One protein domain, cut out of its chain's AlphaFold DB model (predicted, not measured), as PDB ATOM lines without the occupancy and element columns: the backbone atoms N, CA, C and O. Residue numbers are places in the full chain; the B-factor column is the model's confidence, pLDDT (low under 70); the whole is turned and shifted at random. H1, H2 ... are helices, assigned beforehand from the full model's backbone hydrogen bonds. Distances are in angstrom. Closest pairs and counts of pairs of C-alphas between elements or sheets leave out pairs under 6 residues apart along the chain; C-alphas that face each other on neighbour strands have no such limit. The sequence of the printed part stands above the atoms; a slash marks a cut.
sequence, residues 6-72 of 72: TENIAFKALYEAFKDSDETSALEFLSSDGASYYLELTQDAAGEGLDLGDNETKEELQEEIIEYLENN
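This is residues 6 to 72 of the 72 residues of an uncharacterized protein of Prochlorococcus marinus (strain MIT 9312) (UniProt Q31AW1). The longest helix, H4, runs along one side of an elongated body, and H1 and H3, staggered and running opposite ways, make a long line on the other side. H1 and H3 overlap over part of their lengths, the short helix H2 packs on H4 through residues 66 to 70 of H4, and at the other end of H4 the link of residues 48 to 54 crosses over from H3. H4 has few contacts with H1 and is near H3. You have 67 printed residues with four named helices, H1, H2, H3 and H4 along the chain, and no named strand, an all helix domain. The whole is compact, with a radius of gyration of the C-alphas of 11.3 A, and it spans 33 by 21 by 20 A.

Find C-alpha 55 at (-44.350, -15.078, -18.762); from there H4, residues 55 to 71, runs 24.1 A to C-alpha 71 at (-21.676, -10.027, -25.161). H3, residues 35 to 47, is 18.4 A from first to last C-alpha. Look for C-alpha 9 at (-31.017, 4.392, -16.255), where H1, residues 9 to 20, begins; it is 16.7 A long. H2 is short, residues 26 to 30 and 6.0 A.

Start at H4, which touches H2 with residues 66 to 70 alone; the closest C-alphas, those of Ala 26 and Ile 66, are 5.4 A apart. H4 and H1 are close but not clearly touching, with the closest C-alphas, of Tyr 15 and Leu 69, 6.5 A apart; they run the same way at a steep tilt of 44 degrees. H3 and H4 are near each other, with 8 pairs of C-alphas within 10 A. H1 and H3 touch, residues 10 to 14 against residues 37 to 41 alone. Their closest C-alphas, of Ala 10 and Leu 41, are 5.2 A apart, and they run opposite ways at a shallow tilt of 24 degrees. H2 is close but not clearly touching to H1, where the C-alphas of Phe 18 and Phe 29 come closest at 7.0 A. It is also close but not clearly touching to H3, where the C-alphas of Leu 30 and Tyr 38 come closest at 6.4 A. In H1, H2, H3 and H4 every O i to N i+4 pair is within hydrogen-bond range.

The two C-alphas farthest apart, those of Asp 22 and Gly 49, are 33.6 A apart. The C-alphas of Thr 6 and Asn 72, the chain's last residue, are 11.6 A apart. The printed part has no cut. The links from H1 to H2 and from H2 to H3 are tight, and the link from H3 to H4, 7 residues, is short. The mean pLDDT of the printed part is 95.0, and no printed residue is under 70.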
ATOM      1  N   THR A   6     -31.849  -0.437 -23.276       95.81
ATOM      2  CA  THR A   6     -30.445   0.006 -23.227       95.81
ATOM      3  C   THR A   6     -30.307   1.498 -22.922       95.81
ATOM      4  O   THR A   6     -29.291   1.949 -22.380       95.81
ATOM      5  N   GLU A   7     -31.351   2.284 -23.197       95.31
ATOM      6  CA  GLU A   7     -31.400   3.698 -22.831       95.31
ATOM      7  C   GLU A   7     -31.793   3.927 -21.363       95.31
ATOM      8  O   GLU A   7     -31.516   5.010 -20.825       95.31
ATOM      9  N   ASN A   8     -32.359   2.911 -20.704       97.31
ATOM     10  CA  ASN A   8     -32.850   2.984 -19.335       97.31
ATOM     11  C   ASN A   8     -31.715   3.217 -18.315       97.31
ATOM     12  O   ASN A   8     -30.598   2.710 -18.443       97.31
ATOM     13  N   ILE A   9     -32.000   4.017 -17.282       96.88
ATOM     14  CA  ILE A   9     -31.017   4.392 -16.255       96.88
ATOM     15  C   ILE A   9     -30.654   3.191 -15.373       96.88
ATOM     16  O   ILE A   9     -29.468   2.975 -15.117       96.88
ATOM     17  N   ALA A  10     -31.643   2.399 -14.950       97.12
ATOM     18  CA  ALA A  10     -31.421   1.192 -14.163       97.12
ATOM     19  C   ALA A  10     -30.605   0.162 -14.950       97.12
ATOM     20  O   ALA A  10     -29.686  -0.431 -14.390       97.12
ATOM     21  N   PHE A  11     -30.857   0.013 -16.258       98.00
ATOM     22  CA  PHE A  11     -30.044  -0.868 -17.100       98.00
ATOM     23  C   PHE A  11     -28.587  -0.408 -17.205       98.00
ATOM     24  O   PHE A  11     -27.676  -1.215 -17.055       98.00
ATOM     25  N   LYS A  12     -28.336   0.888 -17.427       98.00
ATOM     26  CA  LYS A  12     -26.961   1.416 -17.486       98.00
ATOM     27  C   LYS A  12     -26.203   1.162 -16.184       98.00
ATOM     28  O   LYS A  12     -25.064   0.711 -16.232       98.00
ATOM     29  N   ALA A  13     -26.856   1.379 -15.042       97.69
ATOM     30  CA  ALA A  13     -26.278   1.076 -13.735       97.69
ATOM     31  C   ALA A  13     -26.034  -0.433 -13.542       97.69
ATOM     32  O   ALA A  13     -24.979  -0.825 -13.049       97.69
ATOM     33  N   LEU A  14     -26.975  -1.277 -13.980       97.69
ATOM     34  CA  LEU A  14     -26.843  -2.736 -13.976       97.69
ATOM     35  C   LEU A  14     -25.620  -3.181 -14.782       97.69
ATOM     36  O   LEU A  14     -24.829  -3.993 -14.315       97.69
ATOM     37  N   TYR A  15     -25.467  -2.630 -15.984       97.25
ATOM     38  CA  TYR A  15     -24.391  -2.944 -16.911       97.25
ATOM     39  C   TYR A  15     -23.019  -2.550 -16.363       97.25
ATOM     40  O   TYR A  15     -22.089  -3.353 -16.396       97.25
ATOM     41  N   GLU A  16     -22.893  -1.340 -15.814       96.62
ATOM     42  CA  GLU A  16     -21.663  -0.904 -15.144       96.62
ATOM     43  C   GLU A  16     -21.332  -1.809 -13.949       96.62
ATOM     44  O   GLU A  16     -20.198  -2.265 -13.824       96.62
ATOM     45  N   ALA A  17     -22.330  -2.147 -13.127       96.44
ATOM     46  CA  ALA A  17     -22.146  -3.046 -11.993       96.44
ATOM     47  C   ALA A  17     -21.728  -4.463 -12.423       96.44
ATOM     48  O   ALA A  17     -20.884  -5.062 -11.764       96.44
ATOM     49  N   PHE A  18     -22.263  -4.982 -13.532       96.69
ATOM     50  CA  PHE A  18     -21.849  -6.274 -14.079       96.69
ATOM     51  C   PHE A  18     -20.397  -6.243 -14.567       96.69
ATOM     52  O   PHE A  18     -19.631  -7.147 -14.245       96.69
ATOM     53  N   LYS A  19     -19.981  -5.181 -15.273       94.62
ATOM     54  CA  LYS A  19     -18.589  -5.029 -15.737       94.62
ATOM     55  C   LYS A  19     -17.571  -4.905 -14.616       94.62
ATOM     56  O   LYS A  19     -16.440  -5.357 -14.779       94.62
ATOM     57  N   ASP A  20     -17.964  -4.258 -13.528       94.50
ATOM     58  CA  ASP A  20     -17.123  -4.105 -12.345       94.50
ATOM     59  C   ASP A  20     -17.174  -5.344 -11.433       94.50
ATOM     60  O   ASP A  20     -16.360  -5.458 -10.513       94.50
ATOM     61  N   SER A  21     -18.104  -6.272 -11.677       90.88
ATOM     62  CA  SER A  21     -18.194  -7.533 -10.943       90.88
ATOM     63  C   SER A  21     -17.160  -8.552 -11.437       90.88
ATOM     64  O   SER A  21     -16.763  -8.559 -12.601       90.88
ATOM     65  N   ASP A  22     -16.746  -9.458 -10.551       88.19
ATOM     66  CA  ASP A  22     -15.940 -10.633 -10.915       88.19
ATOM     67  C   ASP A  22     -16.805 -11.778 -11.501       88.19
ATOM     68  O   ASP A  22     -16.288 -12.863 -11.792       88.19
ATOM     69  N   GLU A  23     -18.119 -11.572 -11.658       86.25
ATOM     70  CA  GLU A  23     -19.055 -12.585 -12.143       86.25
ATOM     71  C   GLU A  23     -18.966 -12.750 -13.661       86.25
ATOM     72  O   GLU A  23     -19.022 -11.793 -14.429       86.25
ATOM     73  N   THR A  24     -18.870 -13.998 -14.121       85.62
ATOM     74  CA  THR A  24     -18.834 -14.311 -15.560       85.62
ATOM     75  C   THR A  24     -20.204 -14.642 -16.139       85.62
ATOM     76  O   THR A  24     -20.332 -14.741 -17.355       85.62
ATOM     77  N   SER A  25     -21.200 -14.891 -15.284       94.75
ATOM     78  CA  SER A  25     -22.558 -15.239 -15.700       94.75
ATOM     79  C   SER A  25     -23.514 -14.116 -15.339       94.75
ATOM     80  O   SER A  25     -23.691 -13.799 -14.160       94.75
ATOM     81  N   ALA A  26     -24.180 -13.559 -16.349       96.38
ATOM     82  CA  ALA A  26     -25.179 -12.525 -16.120       96.38
ATOM     83  C   ALA A  26     -26.360 -13.070 -15.307       96.38
ATOM     84  O   ALA A  26     -26.866 -12.382 -14.429       96.38
ATOM     85  N   LEU A  27     -26.764 -14.325 -15.519       95.69
ATOM     86  CA  LEU A  27     -27.855 -14.948 -14.763       95.69
ATOM     87  C   LEU A  27     -27.577 -15.009 -13.248       95.69
ATOM     88  O   LEU A  27     -28.447 -14.666 -12.441       95.69
ATOM     89  N   GLU A  28     -26.370 -15.435 -12.860       95.25
ATOM     90  CA  GLU A  28     -25.954 -15.491 -11.450       95.25
ATOM     91  C   GLU A  28     -25.846 -14.081 -10.855       95.25
ATOM     92  O   GLU A  28     -26.327 -13.832  -9.745       95.25
ATOM     93  N   PHE A  29     -25.307 -13.128 -11.622       96.81
ATOM     94  CA  PHE A  29     -25.248 -11.723 -11.228       96.81
ATOM     95  C   PHE A  29     -26.645 -11.131 -10.987       96.81
ATOM     96  O   PHE A  29     -26.901 -10.567  -9.924       96.81
ATOM     97  N   LEU A  30     -27.591 -11.314 -11.914       96.62
ATOM     98  CA  LEU A  30     -28.976 -10.835 -11.784       96.62
ATOM     99  C   LEU A  30     -29.707 -11.444 -10.576       96.62
ATOM    100  O   LEU A  30     -30.642 -10.841 -10.055       96.62
ATOM    101  N   SER A  31     -29.283 -12.623 -10.119       95.12
ATOM    102  CA  SER A  31     -29.830 -13.291  -8.931       95.12
ATOM    103  C   SER A  31     -29.137 -12.879  -7.623       95.12
ATOM    104  O   SER A  31     -29.584 -13.275  -6.544       95.12
ATOM    105  N   SER A  32     -28.061 -12.091  -7.705       94.25
ATOM    106  CA  SER A  32     -27.230 -11.650  -6.583       94.25
ATOM    107  C   SER A  32     -27.050 -10.125  -6.593       94.25
ATOM    108  O   SER A  32     -28.007  -9.396  -6.325       94.25
ATOM    109  N   ASP A  33     -25.854  -9.629  -6.907       94.50
ATOM    110  CA  ASP A  33     -25.482  -8.211  -6.838       94.50
ATOM    111  C   ASP A  33     -26.248  -7.346  -7.857       94.50
ATOM    112  O   ASP A  33     -26.491  -6.160  -7.628       94.50
ATOM    113  N   GLY A  34     -26.706  -7.955  -8.952       95.88
ATOM    114  CA  GLY A  34     -27.541  -7.342  -9.981       95.88
ATOM    115  C   GLY A  34     -29.033  -7.270  -9.645       95.88
ATOM    116  O   GLY A  34     -29.778  -6.575 -10.338       95.88
ATOM    117  N   ALA A  35     -29.498  -7.957  -8.593       96.62
ATOM    118  CA  ALA A  35     -30.928  -8.182  -8.361       96.62
ATOM    119  C   ALA A  35     -31.730  -6.892  -8.135       96.62
ATOM    120  O   ALA A  35     -32.866  -6.778  -8.599       96.62
ATOM    121  N   SER A  36     -31.156  -5.903  -7.442       97.00
ATOM    122  CA  SER A  36     -31.831  -4.619  -7.212       97.00
ATOM    123  C   SER A  36     -31.973  -3.800  -8.492       97.00
ATOM    124  O   SER A  36     -33.044  -3.248  -8.731       97.00
ATOM    125  N   TYR A  37     -30.930  -3.763  -9.324       97.25
ATOM    126  CA  TYR A  37     -30.967  -3.052 -10.602       97.25
ATOM    127  C   TYR A  37     -31.934  -3.722 -11.575       97.25
ATOM    128  O   TYR A  37     -32.696  -3.049 -12.260       97.25
ATOM    129  N   TYR A  38     -31.947  -5.057 -11.594       97.31
ATOM    130  CA  TYR A  38     -32.871  -5.825 -12.418       97.31
ATOM    131  C   TYR A  38     -34.323  -5.586 -12.002       97.31
ATOM    132  O   TYR A  38     -35.187  -5.367 -12.848       97.31
ATOM    133  N   LEU A  39     -34.601  -5.555 -10.693       97.25
ATOM    134  CA  LEU A  39     -35.933  -5.233 -10.189       97.25
ATOM    135  C   LEU A  39     -36.379  -3.829 -10.622       97.25
ATOM    136  O   LEU A  39     -37.504  -3.684 -11.092       97.25
ATOM    137  N   GLU A  40     -35.520  -2.818 -10.489       97.75
ATOM    138  CA  GLU A  40     -35.818  -1.452 -10.937       97.75
ATOM    139  C   GLU A  40     -36.072  -1.405 -12.449       97.75
ATOM    140  O   GLU A  40     -37.092  -0.879 -12.889       97.75
ATOM    141  N   LEU A  41     -35.234  -2.077 -13.239       97.44
ATOM    142  CA  LEU A  41     -35.405  -2.165 -14.685       97.44
ATOM    143  C   LEU A  41     -36.742  -2.805 -15.080       97.44
ATOM    144  O   LEU A  41     -37.435  -2.299 -15.957       97.44
ATOM    145  N   THR A  42     -37.147  -3.891 -14.415       96.25
ATOM    146  CA  THR A  42     -38.460  -4.509 -14.669       96.25
ATOM    147  C   THR A  42     -39.630  -3.606 -14.262       96.25
ATOM    148  O   THR A  42     -40.675  -3.622 -14.912       96.25
ATOM    149  N   GLN A  43     -39.478  -2.779 -13.223       96.38
ATOM    150  CA  GLN A  43     -40.495  -1.792 -12.851       96.38
ATOM    151  C   GLN A  43     -40.629  -0.699 -13.913       96.38
ATOM    152  O   GLN A  43     -41.751  -0.341 -14.272       96.38
ATOM    153  N   ASP A  44     -39.505  -0.224 -14.449       97.00
ATOM    154  CA  ASP A  44     -39.493   0.747 -15.540       97.00
ATOM    155  C   ASP A  44     -40.114   0.163 -16.813       97.00
ATOM    156  O   ASP A  44     -40.952   0.812 -17.434       97.00
ATOM    157  N   ALA A  45     -39.805  -1.093 -17.144       95.69
ATOM    158  CA  ALA A  45     -40.417  -1.808 -18.265       95.69
ATOM    159  C   ALA A  45     -41.949  -1.840 -18.151       95.69
ATOM    160  O   ALA A  45     -42.679  -1.524 -19.091       95.69
ATOM    161  N   ALA A  46     -42.456  -2.180 -16.962       95.12
ATOM    162  CA  ALA A  46     -43.888  -2.169 -16.694       95.12
ATOM    163  C   ALA A  46     -44.482  -0.749 -16.794       95.12
ATOM    164  O   ALA A  46     -45.612  -0.585 -17.258       95.12
ATOM    165  N   GLY A  47     -43.723   0.281 -16.402       94.62
ATOM    166  CA  GLY A  47     -44.088   1.692 -16.571       94.62
ATOM    167  C   GLY A  47     -44.201   2.124 -18.037       94.62
ATOM    168  O   GLY A  47     -45.086   2.913 -18.371       94.62
ATOM    169  N   GLU A  48     -43.376   1.546 -18.908       94.12
ATOM    170  CA  GLU A  48     -43.371   1.770 -20.360       94.12
ATOM    171  C   GLU A  48     -44.442   0.943 -21.098       94.12
ATOM    172  O   GLU A  48     -44.640   1.090 -22.304       94.12
ATOM    173  N   GLY A  49     -45.202   0.123 -20.363       92.88
ATOM    174  CA  GLY A  49     -46.370  -0.598 -20.869       92.88
ATOM    175  C   GLY A  49     -46.135  -2.073 -21.183       92.88
ATOM    176  O   GLY A  49     -47.010  -2.691 -21.790       92.88
ATOM    177  N   LEU A  50     -45.004  -2.652 -20.771       93.56
ATOM    178  CA  LEU A  50     -44.767  -4.086 -20.906       93.56
ATOM    179  C   LEU A  50     -45.595  -4.872 -19.890       93.56
ATOM    180  O   LEU A  50     -45.572  -4.587 -18.690       93.56
ATOM    181  N   ASP A  51     -46.276  -5.918 -20.356       93.00
ATOM    182  CA  ASP A  51     -46.988  -6.842 -19.477       93.00
ATOM    183  C   ASP A  51     -46.031  -7.895 -18.914       93.00
ATOM    184  O   ASP A  51     -45.967  -9.024 -19.381       93.00
ATOM    185  N   LEU A  52     -45.288  -7.543 -17.865       91.38
ATOM    186  CA  LEU A  52     -44.424  -8.503 -17.166       91.38
ATOM    187  C   LEU A  52     -45.196  -9.525 -16.307       91.38
ATOM    188  O   LEU A  52     -44.582 -10.347 -15.617       91.38
ATOM    189  N   GLY A  53     -46.533  -9.456 -16.295       92.00
ATOM    190  CA  GLY A  53     -47.384 -10.533 -15.798       92.00
ATOM    191  C   GLY A  53     -47.479 -11.695 -16.788       92.00
ATOM    192  O   GLY A  53     -47.726 -12.828 -16.366       92.00
ATOM    193  N   ASP A  54     -47.246 -11.425 -18.074       93.06
ATOM    194  CA  ASP A  54     -47.071 -12.431 -19.108       93.06
ATOM    195  C   ASP A  54     -45.661 -13.037 -19.036       93.06
ATOM    196  O   ASP A  54     -44.641 -12.342 -18.997       93.06
ATOM    197  N   ASN A  55     -45.606 -14.367 -18.972       92.81
ATOM    198  CA  ASN A  55     -44.350 -15.078 -18.762       92.81
ATOM    199  C   ASN A  55     -43.444 -15.010 -19.996       92.81
ATOM    200  O   ASN A  55     -42.235 -14.935 -19.826       92.81
ATOM    201  N   GLU A  56     -44.018 -14.989 -21.204       93.94
ATOM    202  CA  GLU A  56     -43.259 -14.884 -22.457       93.94
ATOM    203  C   GLU A  56     -42.550 -13.528 -22.538       93.94
ATOM    204  O   GLU A  56     -41.339 -13.481 -22.712       93.94
ATOM    205  N   THR A  57     -43.268 -12.434 -22.270       94.06
ATOM    206  CA  THR A  57     -42.699 -11.074 -22.244       94.06
ATOM    207  C   THR A  57     -41.603 -10.934 -21.183       94.06
ATOM    208  O   THR A  57     -40.568 -10.306 -21.411       94.06
ATOM    209  N   LYS A  58     -41.815 -11.518 -19.999       93.88
ATOM    210  CA  LYS A  58     -40.831 -11.482 -18.913       93.88
ATOM    211  C   LYS A  58     -39.572 -12.291 -19.238       93.88
ATOM    212  O   LYS A  58     -38.475 -11.835 -18.919       93.88
ATOM    213  N   GLU A  59     -39.733 -13.481 -19.810       95.06
ATOM    214  CA  GLU A  59     -38.618 -14.334 -20.234       95.06
ATOM    215  C   GLU A  59     -37.846 -13.681 -21.386       95.06
ATOM    216  O   GLU A  59     -36.627 -13.584 -21.290       95.06
ATOM    217  N   GLU A  60     -38.534 -13.120 -22.387       95.75
ATOM    218  CA  GLU A  60     -37.911 -12.382 -23.500       95.75
ATOM    219  C   GLU A  60     -37.053 -11.216 -22.983       95.75
ATOM    220  O   GLU A  60     -35.888 -11.098 -23.356       95.75
ATOM    221  N   LEU A  61     -37.580 -10.397 -22.060       95.94
ATOM    222  CA  LEU A  61     -36.810  -9.299 -21.462       95.94
ATOM    223  C   LEU A  61     -35.569  -9.811 -20.715       95.94
ATOM    224  O   LEU A  61     -34.489  -9.233 -20.834       95.94
ATOM    225  N   GLN A  62     -35.717 -10.876 -19.924       96.38
ATOM    226  CA  GLN A  62     -34.601 -11.441 -19.168       96.38
ATOM    227  C   GLN A  62     -33.507 -11.979 -20.096       96.38
ATOM    228  O   GLN A  62     -32.325 -11.740 -19.844       96.38
ATOM    229  N   GLU A  63     -33.896 -12.699 -21.147       96.62
ATOM    230  CA  GLU A  63     -32.977 -13.263 -22.134       96.62
ATOM    231  C   GLU A  63     -32.223 -12.165 -22.889       96.62
ATOM    232  O   GLU A  63     -30.996 -12.234 -22.960       96.62
ATOM    233  N   GLU A  64     -32.907 -11.114 -23.360       96.25
ATOM    234  CA  GLU A  64     -32.253  -9.988 -24.046       96.25
ATOM    235  C   GLU A  64     -31.248  -9.260 -23.128       96.25
ATOM    236  O   GLU A  64     -30.149  -8.901 -23.560       96.25
ATOM    237  N   ILE A  65     -31.577  -9.083 -21.841       96.88
ATOM    238  CA  ILE A  65     -30.665  -8.478 -20.856       96.88
ATOM    239  C   ILE A  65     -29.429  -9.356 -20.635       96.88
ATOM    240  O   ILE A  65     -28.308  -8.842 -20.637       96.88
ATOM    241  N   ILE A  66     -29.615 -10.665 -20.439       97.25
ATOM    242  CA  ILE A  66     -28.513 -11.621 -20.244       97.25
ATOM    243  C   ILE A  66     -27.607 -11.630 -21.473       97.25
ATOM    244  O   ILE A  66     -26.393 -11.475 -21.337       97.25
ATOM    245  N   GLU A  67     -28.189 -11.755 -22.666       96.25
ATOM    246  CA  GLU A  67     -27.434 -11.767 -23.917       96.25
ATOM    247  C   GLU A  67     -26.642 -10.468 -24.093       96.25
ATOM    248  O   GLU A  67     -25.480 -10.507 -24.504       96.25
ATOM    249  N   TYR A  68     -27.222  -9.318 -23.738       96.25
ATOM    250  CA  TYR A  68     -26.508  -8.050 -23.815       96.25
ATOM    251  C   TYR A  68     -25.317  -7.999 -22.855       96.25
ATOM    252  O   TYR A  68     -24.220  -7.625 -23.274       96.25
ATOM    253  N   LEU A  69     -25.530  -8.358 -21.584       95.75
ATOM    254  CA  LEU A  69     -24.503  -8.312 -20.540       95.75
ATOM    255  C   LEU A  69     -23.316  -9.214 -20.880       95.75
ATOM    256  O   LEU A  69     -22.171  -8.798 -20.742       95.75
ATOM    257  N   GLU A  70     -23.576 -10.427 -21.365       94.81
ATOM    258  CA  GLU A  70     -22.518 -11.404 -21.644       94.81
ATOM    259  C   GLU A  70     -21.736 -11.108 -22.936       94.81
ATOM    260  O   GLU A  70     -20.611 -11.588 -23.093       94.81
ATOM    261  N   ASN A  71     -22.284 -10.297 -23.852       92.69
ATOM    262  CA  ASN A  71     -21.676 -10.027 -25.161       92.69
ATOM    263  C   ASN A  71     -21.112  -8.601 -25.353       92.69
ATOM    264  O   ASN A  71     -20.558  -8.335 -26.425       92.69
ATOM    265  N   ASN A  72     -21.207  -7.689 -24.369       85.62
ATOM    266  CA  ASN A  72     -20.754  -6.284 -24.495       85.62
ATOM    267  C   ASN A  72     -19.906  -5.784 -23.317       85.62
ATOM    268  O   ASN A  72     -18.902  -5.061 -23.527       85.62
TER     269      ASN A  72